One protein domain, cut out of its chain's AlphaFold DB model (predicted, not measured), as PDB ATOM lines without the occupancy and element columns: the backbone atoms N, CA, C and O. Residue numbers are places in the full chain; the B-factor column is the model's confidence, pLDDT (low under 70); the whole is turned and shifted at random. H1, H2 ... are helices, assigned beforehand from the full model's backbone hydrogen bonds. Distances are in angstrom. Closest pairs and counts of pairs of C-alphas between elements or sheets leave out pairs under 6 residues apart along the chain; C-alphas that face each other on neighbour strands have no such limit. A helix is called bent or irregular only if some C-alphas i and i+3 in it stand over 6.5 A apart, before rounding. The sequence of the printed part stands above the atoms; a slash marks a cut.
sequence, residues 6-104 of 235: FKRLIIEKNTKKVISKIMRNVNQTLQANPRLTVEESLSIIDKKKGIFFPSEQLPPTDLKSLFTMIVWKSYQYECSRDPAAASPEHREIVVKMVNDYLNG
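AT A GLANCE: This is residues 6 to 104 of the 235 residues of an uncharacterized protein of Chloroflexi bacterium HGW-Chloroflexi-5 (UniProt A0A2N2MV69). One long helix, H1, makes the length of the domain, and two shorter helices, H3 and H5, pack on it and on each other, so that the core is three helices each crossing the other two. The small H2 packs near the last residues of H1 and the first of H3, the tiny H4 makes the corner where the chain turns from H3 towards H5, and a long loop, residues 44 to 62, joins H2 to H3. The printed part has 99 residues with five named helices, H1 to H5 in that order along the chain, and no named strand: the class is all helix. It is compact, with a radius of gyration of the C-alphas of 13.4 A, and spans 42 by 30 by 24 A.

HOW THE PARTS SIT: Start from H1, residues 6 to 32. With its residues 14 to 22 alone it touches H3, residues 63 to 78, at a steep tilt of 62 degrees, opposite ways; look at the closest C-alphas, of Ile 19 and Val 71, 6.3 A apart. With its residues 8 to 19 alone it touches H5, residues 88 to 102, at a steep tilt of 48 degrees, the same way; here the closest C-alphas are those of Thr 15 and Val 94, 6.1 A apart. H3 and H5 touch at a steep tilt of 49 degrees, opposite ways, closest at the C-alphas of Thr 68 and Val 98, 6.2 A apart. With its residues 22 to 30 alone H1 touches H2, residues 38 to 43, about perpendicular at 76 degrees, with the C-alphas of Val 26 and Ser 41 closest at 5.4 A. H3 is the hub, touching four helices; with its residues 63 to 67 alone it touches H2, closest at the C-alphas of Glu 39 and Leu 63, 6.0 A apart. H3 and H4, residues 83 to 86, only just touch, and only at the corner by their link, with 3 pairs of C-alphas within 8 A, closest Gln 76 and Ala 85 at 5.8 A. H4 is apart from H1 and H2. In H1, H2, H3 and H5 every O i to N i+4 pair is within hydrogen-bond range; H4 is too short for such a pair.

IN THESE COORDINATES: Find C-alpha 6 at (99.866, -18.658, -0.543); from there H1 runs 39.3 A to C-alpha 32. H3 is 22.2 A long. H4 is only just irregular, its C-alphas 83 and 86 being 6.7 A apart. H5 runs 20.7 A, to C-alpha 102 at (89.905, -40.119, -5.804).

THE WHOLE: The C-alphas of Phe 6 and Arg 35 are the two farthest apart, at 42.7 A. The printed part has no cut; the link from H2 to H3 is long, 19 residues. The mean pLDDT of the printed part is 70.3, and residues 27 to 63 and residue 104 are under 70.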
ATOM      1  N   PHE A   6     100.863 -18.898  -1.594       80.19
ATOM      2  CA  PHE A   6      99.866 -18.658  -0.543       80.19
ATOM      3  C   PHE A   6      98.417 -18.765  -1.041       80.19
ATOM      4  O   PHE A   6      97.603 -19.415  -0.386       80.19
ATOM      5  N   LYS A   7      98.087 -18.196  -2.213       81.00
ATOM      6  CA  LYS A   7      96.749 -18.351  -2.812       81.00
ATOM      7  C   LYS A   7      96.474 -19.820  -3.125       81.00
ATOM      8  O   LYS A   7      95.416 -20.330  -2.774       81.00
ATOM      9  N   ARG A   8      97.451 -20.528  -3.699       82.31
ATOM     10  CA  ARG A   8      97.323 -21.958  -4.012       82.31
ATOM     11  C   ARG A   8      97.050 -22.804  -2.760       82.31
ATOM     12  O   ARG A   8      96.114 -23.597  -2.771       82.31
ATOM     13  N   LEU A   9      97.782 -22.581  -1.667       81.44
ATOM     14  CA  LEU A   9      97.555 -23.267  -0.386       81.44
ATOM     15  C   LEU A   9      96.160 -22.987   0.202       81.44
ATOM     16  O   LEU A   9      95.560 -23.881   0.801       81.44
ATOM     17  N   ILE A  10      95.611 -21.781   0.015       84.62
ATOM     18  CA  ILE A  10      94.236 -21.444   0.424       84.62
ATOM     19  C   ILE A  10      93.213 -22.248  -0.395       84.62
ATOM     20  O   ILE A  10      92.313 -22.852   0.193       84.62
ATOM     21  N   ILE A  11      93.378 -22.324  -1.722       83.88
ATOM     22  CA  ILE A  11      92.507 -23.113  -2.613       83.88
ATOM     23  C   ILE A  11      92.561 -24.597  -2.232       83.88
ATOM     24  O   ILE A  11      91.520 -25.225  -2.030       83.88
ATOM     25  N   GLU A  12      93.760 -25.161  -2.065       85.69
ATOM     26  CA  GLU A  12      93.958 -26.564  -1.680       85.69
ATOM     27  C   GLU A  12      93.318 -26.866  -0.306       85.69
ATOM     28  O   GLU A  12      92.563 -27.835  -0.170       85.69
ATOM     29  N   LYS A  13      93.513 -25.995   0.699       85.00
ATOM     30  CA  LYS A  13      92.900 -26.108   2.040       85.00
ATOM     31  C   LYS A  13      91.370 -26.055   1.994       85.00
ATOM     32  O   LYS A  13      90.706 -26.907   2.593       85.00
ATOM     33  N   ASN A  14      90.803 -25.092   1.267       85.62
ATOM     34  CA  ASN A  14      89.353 -24.955   1.106       85.62
ATOM     35  C   ASN A  14      88.761 -26.152   0.343       85.62
ATOM     36  O   ASN A  14      87.720 -26.679   0.735       85.62
ATOM     37  N   THR A  15      89.467 -26.674  -0.663       85.12
ATOM     38  CA  THR A  15      89.056 -27.882  -1.397       85.12
ATOM     39  C   THR A  15      89.016 -29.112  -0.485       85.12
ATOM     40  O   THR A  15      88.007 -29.819  -0.461       85.12
ATOM     41  N   LYS A  16      90.045 -29.343   0.349       85.31
ATOM     42  CA  LYS A  16      90.038 -30.454   1.327       85.31
ATOM     43  C   LYS A  16      88.901 -30.333   2.348       85.31
ATOM     44  O   LYS A  16      88.319 -31.352   2.734       85.31
ATOM     45  N   LYS A  17      88.548 -29.113   2.768       85.06
ATOM     46  CA  LYS A  17      87.394 -28.837   3.643       85.06
ATOM     47  C   LYS A  17      86.072 -29.204   2.954       85.06
ATOM     48  O   LYS A  17      85.285 -29.955   3.532       85.06
ATOM     49  N   VAL A  18      85.864 -28.755   1.715       84.00
ATOM     50  CA  VAL A  18      84.669 -29.054   0.900       84.00
ATOM     51  C   VAL A  18      84.516 -30.561   0.655       84.00
ATOM     52  O   VAL A  18      83.472 -31.121   0.986       84.00
ATOM     53  N   ILE A  19      85.572 -31.245   0.200       82.50
ATOM     54  CA  ILE A  19      85.608 -32.713   0.035       82.50
ATOM     55  C   ILE A  19      85.230 -33.424   1.345       82.50
ATOM     56  O   ILE A  19      84.434 -34.361   1.351       82.50
ATOM     57  N   SER A  20      85.764 -32.970   2.483       82.12
ATOM     58  CA  SER A  20      85.472 -33.571   3.794       82.12
ATOM     59  C   SER A  20      84.022 -33.371   4.241       82.12
ATOM     60  O   SER A  20      83.439 -34.281   4.827       82.12
ATOM     61  N   LYS A  21      83.433 -32.209   3.946       79.94
ATOM     62  CA  LYS A  21      82.029 -31.882   4.225       79.94
ATOM     63  C   LYS A  21      81.076 -32.717   3.364       79.94
ATOM     64  O   LYS A  21      80.125 -33.277   3.898       79.94
ATOM     65  N   ILE A  22      81.369 -32.856   2.068       79.12
ATOM     66  CA  ILE A  22      80.609 -33.703   1.133       79.12
ATOM     67  C   ILE A  22      80.633 -35.161   1.602       79.12
ATOM     68  O   ILE A  22      79.574 -35.730   1.842       79.12
ATOM     69  N   MET A  23      81.815 -35.741   1.837       79.75
ATOM     70  CA  MET A  23      81.922 -37.141   2.274       79.75
ATOM     71  C   MET A  23      81.289 -37.399   3.648       79.75
ATOM     72  O   MET A  23      80.736 -38.472   3.872       79.75
ATOM     73  N   ARG A  24      81.302 -36.421   4.568       77.62
ATOM     74  CA  ARG A  24      80.561 -36.536   5.836       77.62
ATOM     75  C   ARG A  24      79.051 -36.613   5.597       77.62
ATOM     76  O   ARG A  24      78.407 -37.455   6.214       77.62
ATOM     77  N   ASN A  25      78.512 -35.788   4.697       70.81
ATOM     78  CA  ASN A  25      77.097 -35.842   4.328       70.81
ATOM     79  C   ASN A  25      76.749 -37.184   3.659       70.81
ATOM     80  O   ASN A  25      75.792 -37.816   4.083       70.81
ATOM     81  N   VAL A  26      77.547 -37.654   2.686       70.00
ATOM     82  CA  VAL A  26      77.364 -38.967   2.024       70.00
ATOM     83  C   VAL A  26      77.287 -40.091   3.054       70.00
ATOM     84  O   VAL A  26      76.328 -40.857   3.055       70.00
ATOM     85  N   ASN A  27      78.244 -40.152   3.985       68.25
ATOM     86  CA  ASN A  27      78.269 -41.192   5.012       68.25
ATOM     87  C   ASN A  27      77.046 -41.122   5.943       68.25
ATOM     88  O   ASN A  27      76.529 -42.163   6.332       68.25
ATOM     89  N   GLN A  28      76.553 -39.923   6.273       64.56
ATOM     90  CA  GLN A  28      75.329 -39.754   7.066       64.56
ATOM     91  C   GLN A  28      74.068 -40.160   6.282       64.56
ATOM     92  O   GLN A  28      73.185 -40.802   6.847       64.56
ATOM     93  N   THR A  29      73.998 -39.853   4.982       60.47
ATOM     94  CA  THR A  29      72.911 -40.285   4.087       60.47
ATOM     95  C   THR A  29      72.872 -41.810   3.956       60.47
ATOM     96  O   THR A  29      71.798 -42.389   4.112       60.47
ATOM     97  N   LEU A  30      74.028 -42.459   3.763       62.50
ATOM     98  CA  LEU A  30      74.175 -43.921   3.704       62.50
ATOM     99  C   LEU A  30      73.842 -44.600   5.042       62.50
ATOM    100  O   LEU A  30      73.155 -45.614   5.057       62.50
ATOM    101  N   GLN A  31      74.278 -44.036   6.174       63.91
ATOM    102  CA  GLN A  31      73.938 -44.563   7.505       63.91
ATOM    103  C   GLN A  31      72.431 -44.505   7.790       63.91
ATOM    104  O   GLN A  31      71.897 -45.415   8.417       63.91
ATOM    105  N   ALA A  32      71.745 -43.459   7.321       55.12
ATOM    106  CA  ALA A  32      70.292 -43.338   7.439       55.12
ATOM    107  C   ALA A  32      69.524 -44.170   6.392       55.12
ATOM    108  O   ALA A  32      68.388 -44.560   6.646       55.12
ATOM    109  N   ASN A  33      70.125 -44.451   5.229       52.62
ATOM    110  CA  ASN A  33      69.492 -45.157   4.110       52.62
ATOM    111  C   ASN A  33      70.460 -46.207   3.506       52.62
ATOM    112  O   ASN A  33      70.974 -45.997   2.403       52.62
ATOM    113  N   PRO A  34      70.706 -47.359   4.166       65.44
ATOM    114  CA  PRO A  34      71.752 -48.313   3.756       65.44
ATOM    115  C   PRO A  34      71.536 -49.028   2.411       65.44
ATOM    116  O   PRO A  34      72.361 -49.848   2.021       65.44
ATOM    117  N   ARG A  35      70.417 -48.761   1.725       54.81
ATOM    118  CA  ARG A  35      70.091 -49.296   0.392       54.81
ATOM    119  C   ARG A  35      70.635 -48.441  -0.760       54.81
ATOM    120  O   ARG A  35      70.598 -48.900  -1.892       54.81
ATOM    121  N   LEU A  36      71.088 -47.215  -0.486       56.00
ATOM    122  CA  LEU A  36      71.565 -46.294  -1.517       56.00
ATOM    123  C   LEU A  36      72.983 -46.617  -1.990       56.00
ATOM    124  O   LEU A  36      73.855 -47.002  -1.209       56.00
ATOM    125  N   THR A  37      73.236 -46.310  -3.254       63.03
ATOM    126  CA  THR A  37      74.581 -46.165  -3.820       63.03
ATOM    127  C   THR A  37      75.270 -44.874  -3.343       63.03
ATOM    128  O   THR A  37      74.665 -43.991  -2.714       63.03
ATOM    129  N   VAL A  38      76.567 -44.735  -3.641       65.06
ATOM    130  CA  VAL A  38      77.331 -43.505  -3.353       65.06
ATOM    131  C   VAL A  38      76.886 -42.379  -4.292       65.06
ATOM    132  O   VAL A  38      76.781 -41.229  -3.877       65.06
ATOM    133  N   GLU A  39      76.572 -42.737  -5.530       62.53
ATOM    134  CA  GLU A  39      76.036 -41.931  -6.619       62.53
ATOM    135  C   GLU A  39      74.709 -41.275  -6.215       62.53
ATOM    136  O   GLU A  39      74.583 -40.047  -6.230       62.53
ATOM    137  N   GLU A  40      73.743 -42.072  -5.752       57.47
ATOM    138  CA  GLU A  40      72.463 -41.567  -5.248       57.47
ATOM    139  C   GLU A  40      72.679 -40.699  -4.005       57.47
ATOM    140  O   GLU A  40      72.177 -39.575  -3.939       57.47
ATOM    141  N   SER A  41      73.503 -41.156  -3.056       63.31
ATOM    142  CA  SER A  41      73.824 -40.416  -1.824       63.31
ATOM    143  C   SER A  41      74.507 -39.067  -2.078       63.31
ATOM    144  O   SER A  41      74.306 -38.128  -1.303       63.31
ATOM    145  N   LEU A  42      75.279 -38.946  -3.162       64.75
ATOM    146  CA  LEU A  42      75.833 -37.688  -3.671       64.75
ATOM    147  C   LEU A  42      74.760 -36.814  -4.326       64.75
ATOM    148  O   LEU A  42      74.765 -35.599  -4.124       64.75
ATOM    149  N   SER A  43      73.823 -37.410  -5.067       58.62
ATOM    150  CA  SER A  43      72.713 -36.672  -5.686       58.62
ATOM    151  C   SER A  43      71.761 -36.046  -4.655       58.62
ATOM    152  O   SER A  43      71.179 -35.004  -4.923       58.62
ATOM    153  N   ILE A  44      71.656 -36.620  -3.450       58.06
ATOM    154  CA  ILE A  44      70.745 -36.186  -2.370       58.06
ATOM    155  C   ILE A  44      71.250 -34.955  -1.577       58.06
ATOM    156  O   ILE A  44      70.512 -34.420  -0.746       58.06
ATOM    157  N   ILE A  45      72.483 -34.467  -1.788       56.16
ATOM    158  CA  ILE A  45      73.151 -33.528  -0.856       56.16
ATOM    159  C   ILE A  45      72.496 -32.131  -0.787       56.16
ATOM    160  O   ILE A  45      72.876 -31.187  -1.470       56.16
ATOM    161  N   ASP A  46      71.552 -32.013   0.149       49.78
ATOM    162  CA  ASP A  46      71.035 -30.818   0.830       49.78
ATOM    163  C   ASP A  46      71.004 -29.502   0.025       49.78
ATOM    164  O   ASP A  46      71.802 -28.579   0.245       49.78
ATOM    165  N   LYS A  47      69.965 -29.369  -0.815       49.59
ATOM    166  CA  LYS A  47      69.586 -28.127  -1.521       49.59
ATOM    167  C   LYS A  47      69.598 -26.881  -0.616       49.59
ATOM    168  O   LYS A  47      69.896 -25.788  -1.091       49.59
ATOM    169  N   LYS A  48      69.331 -27.014   0.696       41.72
ATOM    170  CA  LYS A  48      69.261 -25.876   1.639       41.72
ATOM    171  C   LYS A  48      70.612 -25.219   1.934       41.72
ATOM    172  O   LYS A  48      70.647 -24.207   2.628       41.72
ATOM    173  N   LYS A  49      71.718 -25.772   1.426       42.66
ATOM    174  CA  LYS A  49      73.079 -25.224   1.562       42.66
ATOM    175  C   LYS A  49      73.653 -24.697   0.240       42.66
ATOM    176  O   LYS A  49      74.869 -24.587   0.123       42.66
ATOM    177  N   GLY A  50      72.803 -24.407  -0.751       39.47
ATOM    178  CA  GLY A  50      73.226 -23.866  -2.052       39.47
ATOM    179  C   GLY A  50      73.953 -24.872  -2.952       39.47
ATOM    180  O   GLY A  50      74.636 -24.475  -3.892       39.47
ATOM    181  N   ILE A  51      73.831 -26.172  -2.668       44.12
ATOM    182  CA  ILE A  51      74.434 -27.242  -3.468       44.12
ATOM    183  C   ILE A  51      73.421 -27.638  -4.552       44.12
ATOM    184  O   ILE A  51      72.420 -28.298  -4.280       44.12
ATOM    185  N   PHE A  52      73.657 -27.167  -5.781       42.22
ATOM    186  CA  PHE A  52      72.757 -27.360  -6.924       42.22
ATOM    187  C   PHE A  52      72.951 -28.723  -7.600       42.22
ATOM    188  O   PHE A  52      74.064 -29.079  -7.998       42.22
ATOM    189  N   PHE A  53      71.843 -29.440  -7.788       42.66
ATOM    190  CA  PHE A  53      71.789 -30.790  -8.352       42.66
ATOM    191  C   PHE A  53      72.009 -30.763  -9.886       42.66
ATOM    192  O   PHE A  53      71.704 -29.755 -10.525       42.66
ATOM    193  N   PRO A  54      72.495 -31.850 -10.521       39.81
ATOM    194  CA  PRO A  54      72.585 -31.980 -11.984       39.81
ATOM    195  C   PRO A  54      71.241 -32.349 -12.647       39.81
ATOM    196  O   PRO A  54      71.190 -33.159 -13.563       39.81
ATOM    197  N   SER A  55      70.129 -31.772 -12.183       39.47
ATOM    198  CA  SER A  55      68.790 -32.006 -12.751       39.47
ATOM    199  C   SER A  55      68.442 -31.080 -13.926       39.47
ATOM    200  O   SER A  55      67.370 -31.212 -14.504       39.47
ATOM    201  N   GLU A  56      69.313 -30.122 -14.254       41.16
ATOM    202  CA  GLU A  56      69.062 -29.066 -15.254       41.16
ATOM    203  C   GLU A  56      69.943 -29.193 -16.508       41.16
ATOM    204  O   GLU A  56      69.595 -28.682 -17.568       41.16
ATOM    205  N   GLN A  57      71.080 -29.886 -16.401       39.66
ATOM    206  CA  GLN A  57      71.995 -30.188 -17.501       39.66
ATOM    207  C   GLN A  57      72.566 -31.585 -17.246       39.66
ATOM    208  O   GLN A  57      73.235 -31.759 -16.231       39.66
ATOM    209  N   LEU A  58      72.223 -32.529 -18.138       44.97
ATOM    210  CA  LEU A  58      72.632 -33.945 -18.255       44.97
ATOM    211  C   LEU A  58      73.326 -34.581 -17.025       44.97
ATOM    212  O   LEU A  58      74.438 -34.169 -16.685       44.97
ATOM    213  N   PRO A  59      72.753 -35.642 -16.412       47.72
ATOM    214  CA  PRO A  59      73.415 -36.327 -15.309       47.72
ATOM    215  C   PRO A  59      74.802 -36.817 -15.764       47.72
ATOM    216  O   PRO A  59      74.906 -37.459 -16.813       47.72
ATOM    217  N   PRO A  60      75.879 -36.496 -15.025       52.62
ATOM    218  CA  PRO A  60      77.231 -36.880 -15.413       52.62
ATOM    219  C   PRO A  60      77.349 -38.403 -15.486       52.62
ATOM    220  O   PRO A  60      76.977 -39.105 -14.547       52.62
ATOM    221  N   THR A  61      77.892 -38.897 -16.597       56.06
ATOM    222  CA  THR A  61      77.940 -40.320 -16.973       56.06
ATOM    223  C   THR A  61      78.810 -41.199 -16.073       56.06
ATOM    224  O   THR A  61      78.785 -42.418 -16.215       56.06
ATOM    225  N   ASP A  62      79.570 -40.614 -15.144       68.69
ATOM    226  CA  ASP A  62      80.400 -41.337 -14.187       68.69
ATOM    227  C   ASP A  62      80.443 -40.658 -12.801       68.69
ATOM    228  O   ASP A  62      80.397 -39.428 -12.668       68.69
ATOM    229  N   LEU A  63      80.598 -41.479 -11.751       67.62
ATOM    230  CA  LEU A  63      80.716 -41.056 -10.347       67.62
ATOM    231  C   LEU A  63      81.804 -39.990 -10.130       67.62
ATOM    232  O   LEU A  63      81.655 -39.101  -9.288       67.62
ATOM    233  N   LYS A  64      82.917 -40.069 -10.862       73.25
ATOM    234  CA  LYS A  64      84.061 -39.171 -10.693       73.25
ATOM    235  C   LYS A  64      83.758 -37.787 -11.275       73.25
ATOM    236  O   LYS A  64      84.082 -36.792 -10.620       73.25
ATOM    237  N   SER A  65      83.069 -37.688 -12.409       71.44
ATOM    238  CA  SER A  65      82.525 -36.425 -12.926       71.44
ATOM    239  C   SER A  65      81.449 -35.848 -12.004       71.44
ATOM    240  O   SER A  65      81.510 -34.657 -11.686       71.44
ATOM    241  N   LEU A  66      80.534 -36.680 -11.483       71.19
ATOM    242  CA  LEU A  66      79.528 -36.275 -10.488       71.19
ATOM    243  C   LEU A  66      80.183 -35.640  -9.256       71.19
ATOM    244  O   LEU A  66      79.881 -34.501  -8.893       71.19
ATOM    245  N   PHE A  67      81.129 -36.352  -8.644       77.88
ATOM    246  CA  PHE A  67      81.847 -35.894  -7.462       77.88
ATOM    247  C   PHE A  67      82.653 -34.617  -7.738       77.88
ATOM    248  O   PHE A  67      82.589 -33.664  -6.958       77.88
ATOM    249  N   THR A  68      83.352 -34.546  -8.877       79.38
ATOM    250  CA  THR A  68      84.130 -33.362  -9.284       79.38
ATOM    251  C   THR A  68      83.245 -32.128  -9.451       79.38
ATOM    252  O   THR A  68      83.587 -31.053  -8.954       79.38
ATOM    253  N   MET A  69      82.080 -32.268 -10.088       78.69
ATOM    254  CA  MET A  69      81.119 -31.176 -10.257       78.69
ATOM    255  C   MET A  69      80.522 -30.722  -8.914       78.69
ATOM    256  O   MET A  69      80.435 -29.516  -8.674       78.69
ATOM    257  N   ILE A  70      80.145 -31.649  -8.023       76.81
ATOM    258  CA  ILE A  70      79.605 -31.309  -6.693       76.81
ATOM    259  C   ILE A  70      80.660 -30.581  -5.851       76.81
ATOM    260  O   ILE A  70      80.340 -29.568  -5.223       76.81
ATOM    261  N   VAL A  71      81.919 -31.037  -5.866       82.94
ATOM    262  CA  VAL A  71      83.032 -30.352  -5.187       82.94
ATOM    263  C   VAL A  71      83.257 -28.959  -5.774       82.94
ATOM    264  O   VAL A  71      83.375 -28.010  -5.005       82.94
ATOM    265  N   TRP A  72      83.258 -28.802  -7.102       83.69
ATOM    266  CA  TRP A  72      83.449 -27.497  -7.748       83.69
ATOM    267  C   TRP A  72      82.333 -26.498  -7.408       83.69
ATOM    268  O   TRP A  72      82.631 -25.421  -6.892       83.69
ATOM    269  N   LYS A  73      81.052 -26.864  -7.576       79.31
ATOM    270  CA  LYS A  73      79.924 -25.989  -7.195       79.31
ATOM    271  C   LYS A  73      79.955 -25.641  -5.698       79.31
ATOM    272  O   LYS A  73      79.745 -24.490  -5.323       79.31
ATOM    273  N   SER A  74      80.279 -26.610  -4.838       79.75
ATOM    274  CA  SER A  74      80.399 -26.389  -3.388       79.75
ATOM    275  C   SER A  74      81.586 -25.491  -3.013       79.75
ATOM    276  O   SER A  74      81.485 -24.717  -2.060       79.75
ATOM    277  N   TYR A  75      82.695 -25.566  -3.756       82.12
ATOM    278  CA  TYR A  75      83.851 -24.680  -3.605       82.12
ATOM    279  C   TYR A  75      83.489 -23.238  -3.971       82.12
ATOM    280  O   TYR A  75      83.717 -22.336  -3.165       82.12
ATOM    281  N   GLN A  76      82.864 -23.032  -5.136       81.25
ATOM    282  CA  GLN A  76      82.394 -21.714  -5.575       81.25
ATOM    283  C   GLN A  76      81.402 -21.105  -4.572       81.25
ATOM    284  O   GLN A  76      81.472 -19.911  -4.298       81.25
ATOM    285  N   TYR A  77      80.524 -21.915  -3.969       77.75
ATOM    286  CA  TYR A  77      79.601 -21.451  -2.931       77.75
ATOM    287  C   TYR A  77      80.315 -21.051  -1.625       77.75
ATOM    288  O   TYR A  77      80.085 -19.951  -1.119       77.75
ATOM    289  N   GLU A  78      81.208 -21.889  -1.078       77.25
ATOM    290  CA  GLU A  78      81.953 -21.536   0.150       77.25
ATOM    291  C   GLU A  78      82.931 -20.368  -0.048       77.25
ATOM    292  O   GLU A  78      83.202 -19.641   0.907       77.25
ATOM    293  N   CYS A  79      83.424 -20.160  -1.270       78.88
ATOM    294  CA  CYS A  79      84.324 -19.063  -1.630       78.88
ATOM    295  C   CYS A  79      83.613 -17.912  -2.369       78.88
ATOM    296  O   CYS A  79      84.281 -17.072  -2.955       78.88
ATOM    297  N   SER A  80      82.279 -17.824  -2.308       73.50
ATOM    298  CA  SER A  80      81.447 -16.858  -3.063       73.50
ATOM    299  C   SER A  80      81.724 -15.367  -2.802       73.50
ATOM    300  O   SER A  80      81.215 -14.514  -3.523       73.50
ATOM    301  N   ARG A  81      82.535 -15.040  -1.787       75.19
ATOM    302  CA  ARG A  81      83.025 -13.677  -1.504       75.19
ATOM    303  C   ARG A  81      84.328 -13.322  -2.229       75.19
ATOM    304  O   ARG A  81      84.729 -12.164  -2.195       75.19
ATOM    305  N   ASP A  82      84.997 -14.295  -2.845       74.94
ATOM    306  CA  ASP A  82      86.184 -14.088  -3.673       74.94
ATOM    307  C   ASP A  82      85.770 -14.142  -5.157       74.94
ATOM    308  O   ASP A  82      85.407 -15.216  -5.645       74.94
ATOM    309  N   PRO A  83      85.820 -13.023  -5.906       71.62
ATOM    310  CA  PRO A  83      85.449 -13.013  -7.321       71.62
ATOM    311  C   PRO A  83      86.379 -13.879  -8.186       71.62
ATOM    312  O   PRO A  83      85.987 -14.295  -9.276       71.62
ATOM    313  N   ALA A  84      87.587 -14.209  -7.712       76.19
ATOM    314  CA  ALA A  84      88.488 -15.127  -8.399       76.19
ATOM    315  C   ALA A  84      88.134 -16.607  -8.172       76.19
ATOM    316  O   ALA A  84      88.620 -17.449  -8.922       76.19
ATOM    317  N   ALA A  85      87.253 -16.956  -7.224       74.44
ATOM    318  CA  ALA A  85      86.918 -18.353  -6.911       74.44
ATOM    319  C   ALA A  85      86.270 -19.132  -8.072       74.44
ATOM    320  O   ALA A  85      86.224 -20.361  -8.030       74.44
ATOM    321  N   ALA A  86      85.785 -18.435  -9.105       75.12
ATOM    322  CA  ALA A  86      85.281 -19.020 -10.345       75.12
ATOM    323  C   ALA A  86      86.323 -19.073 -11.488       75.12
ATOM    324  O   ALA A  86      85.971 -19.506 -12.586       75.12
ATOM    325  N   SER A  87      87.578 -18.642 -11.276       80.88
ATOM    326  CA  SER A  87      88.587 -18.586 -12.347       80.88
ATOM    327  C   SER A  87      88.988 -19.984 -12.849       80.88
ATOM    328  O   SER A  87      88.929 -20.962 -12.090       80.88
ATOM    329  N   PRO A  88      89.448 -20.108 -14.110       81.69
ATOM    330  CA  PRO A  88      89.965 -21.371 -14.639       81.69
ATOM    331  C   PRO A  88      91.111 -21.953 -13.802       81.69
ATOM    332  O   PRO A  88      91.175 -23.164 -13.625       81.69
ATOM    333  N   GLU A  89      91.965 -21.102 -13.224       82.50
ATOM    334  CA  GLU A  89      93.111 -21.511 -12.398       82.50
ATOM    335  C   GLU A  89      92.642 -22.148 -11.077       82.50
ATOM    336  O   GLU A  89      93.183 -23.158 -10.626       82.50
ATOM    337  N   HIS A  90      91.582 -21.595 -10.473       84.25
ATOM    338  CA  HIS A  90      90.934 -22.190  -9.304       84.25
ATOM    339  C   HIS A  90      90.294 -23.532  -9.664       84.25
ATOM    340  O   HIS A  90      90.460 -24.508  -8.930       84.25
ATOM    341  N   ARG A  91      89.611 -23.605 -10.813       84.50
ATOM    342  CA  ARG A  91      89.005 -24.845 -11.311       84.50
ATOM    343  C   ARG A  91      90.052 -25.930 -11.547       84.50
ATOM    344  O   ARG A  91      89.817 -27.065 -11.148       84.50
ATOM    345  N   GLU A  92      91.199 -25.601 -12.134       86.31
ATOM    346  CA  GLU A  92      92.299 -26.545 -12.359       86.31
ATOM    347  C   GLU A  92      92.825 -27.122 -11.036       86.31
ATOM    348  O   GLU A  92      92.899 -28.343 -10.880       86.31
ATOM    349  N   ILE A  93      93.107 -26.267 -10.045       85.38
ATOM    350  CA  ILE A  93      93.590 -26.702  -8.724       85.38
ATOM    351  C   ILE A  93      92.531 -27.560  -8.010       85.38
ATOM    352  O   ILE A  93      92.871 -28.616  -7.473       85.38
ATOM    353  N   VAL A  94      91.249 -27.171  -8.041       85.62
ATOM    354  CA  VAL A  94      90.152 -27.961  -7.448       85.62
ATOM    355  C   VAL A  94      90.011 -29.322  -8.138       85.62
ATOM    356  O   VAL A  94      89.965 -30.348  -7.460       85.62
ATOM    357  N   VAL A  95      89.989 -29.363  -9.474       86.12
ATOM    358  CA  VAL A  95      89.866 -30.609 -10.256       86.12
ATOM    359  C   VAL A  95      91.073 -31.519 -10.031       86.12
ATOM    360  O   VAL A  95      90.898 -32.730  -9.873       86.12
ATOM    361  N   LYS A  96      92.289 -30.971  -9.945       85.38
ATOM    362  CA  LYS A  96      93.489 -31.740  -9.590       85.38
ATOM    363  C   LYS A  96      93.369 -32.344  -8.193       85.38
ATOM    364  O   LYS A  96      93.544 -33.547  -8.041       85.38
ATOM    365  N   MET A  97      92.996 -31.542  -7.196       85.69
ATOM    366  CA  MET A  97      92.811 -31.993  -5.812       85.69
ATOM    367  C   MET A  97      91.724 -33.070  -5.676       85.69
ATOM    368  O   MET A  97      91.879 -33.995  -4.880       85.69
ATOM    369  N   VAL A  98      90.651 -32.998  -6.471       83.62
ATOM    370  CA  VAL A  98      89.643 -34.069  -6.553       83.62
ATOM    371  C   VAL A  98      90.218 -35.335  -7.187       83.62
ATOM    372  O   VAL A  98      90.014 -36.421  -6.650       83.62
ATOM    373  N   ASN A  99      90.965 -35.224  -8.289       82.81
ATOM    374  CA  ASN A  99      91.620 -36.377  -8.911       82.81
ATOM    375  C   ASN A  99      92.623 -37.040  -7.958       82.81
ATOM    376  O   ASN A  99      92.600 -38.256  -7.808       82.81
ATOM    377  N   ASP A 100      93.478 -36.270  -7.287       80.88
ATOM    378  CA  ASP A 100      94.454 -36.807  -6.338       80.88
ATOM    379  C   ASP A 100      93.765 -37.428  -5.101       80.88
ATOM    380  O   ASP A 100      94.215 -38.466  -4.616       80.88
ATOM    381  N   TYR A 101      92.620 -36.894  -4.653       79.31
ATOM    382  CA  TYR A 101      91.785 -37.531  -3.624       79.31
ATOM    383  C   TYR A 101      91.187 -38.873  -4.086       79.31
ATOM    384  O   TYR A 101      91.341 -39.878  -3.390       79.31
ATOM    385  N   LEU A 102      90.540 -38.910  -5.258       78.06
ATOM    386  CA  LEU A 102      89.905 -40.119  -5.804       78.06
ATOM    387  C   LEU A 102      90.926 -41.214  -6.154       78.06
ATOM    388  O   LEU A 102      90.656 -42.392  -5.951       78.06
ATOM    389  N   ASN A 103      92.122 -40.828  -6.604       75.56
ATOM    390  CA  ASN A 103      93.241 -41.737  -6.874       75.56
ATOM    391  C   ASN A 103      93.986 -42.187  -5.594       75.56
ATOM    392  O   ASN A 103      95.067 -42.765  -5.691       75.56
ATOM    393  N   GLY A 104      93.477 -41.877  -4.394       65.81
ATOM    394  CA  GLY A 104      94.075 -42.291  -3.117       65.81
ATOM    395  C   GLY A 104      95.405 -41.613  -2.758       65.81
ATOM    396  O   GLY A 104      96.065 -42.043  -1.814       65.81
TER     397      GLY A 104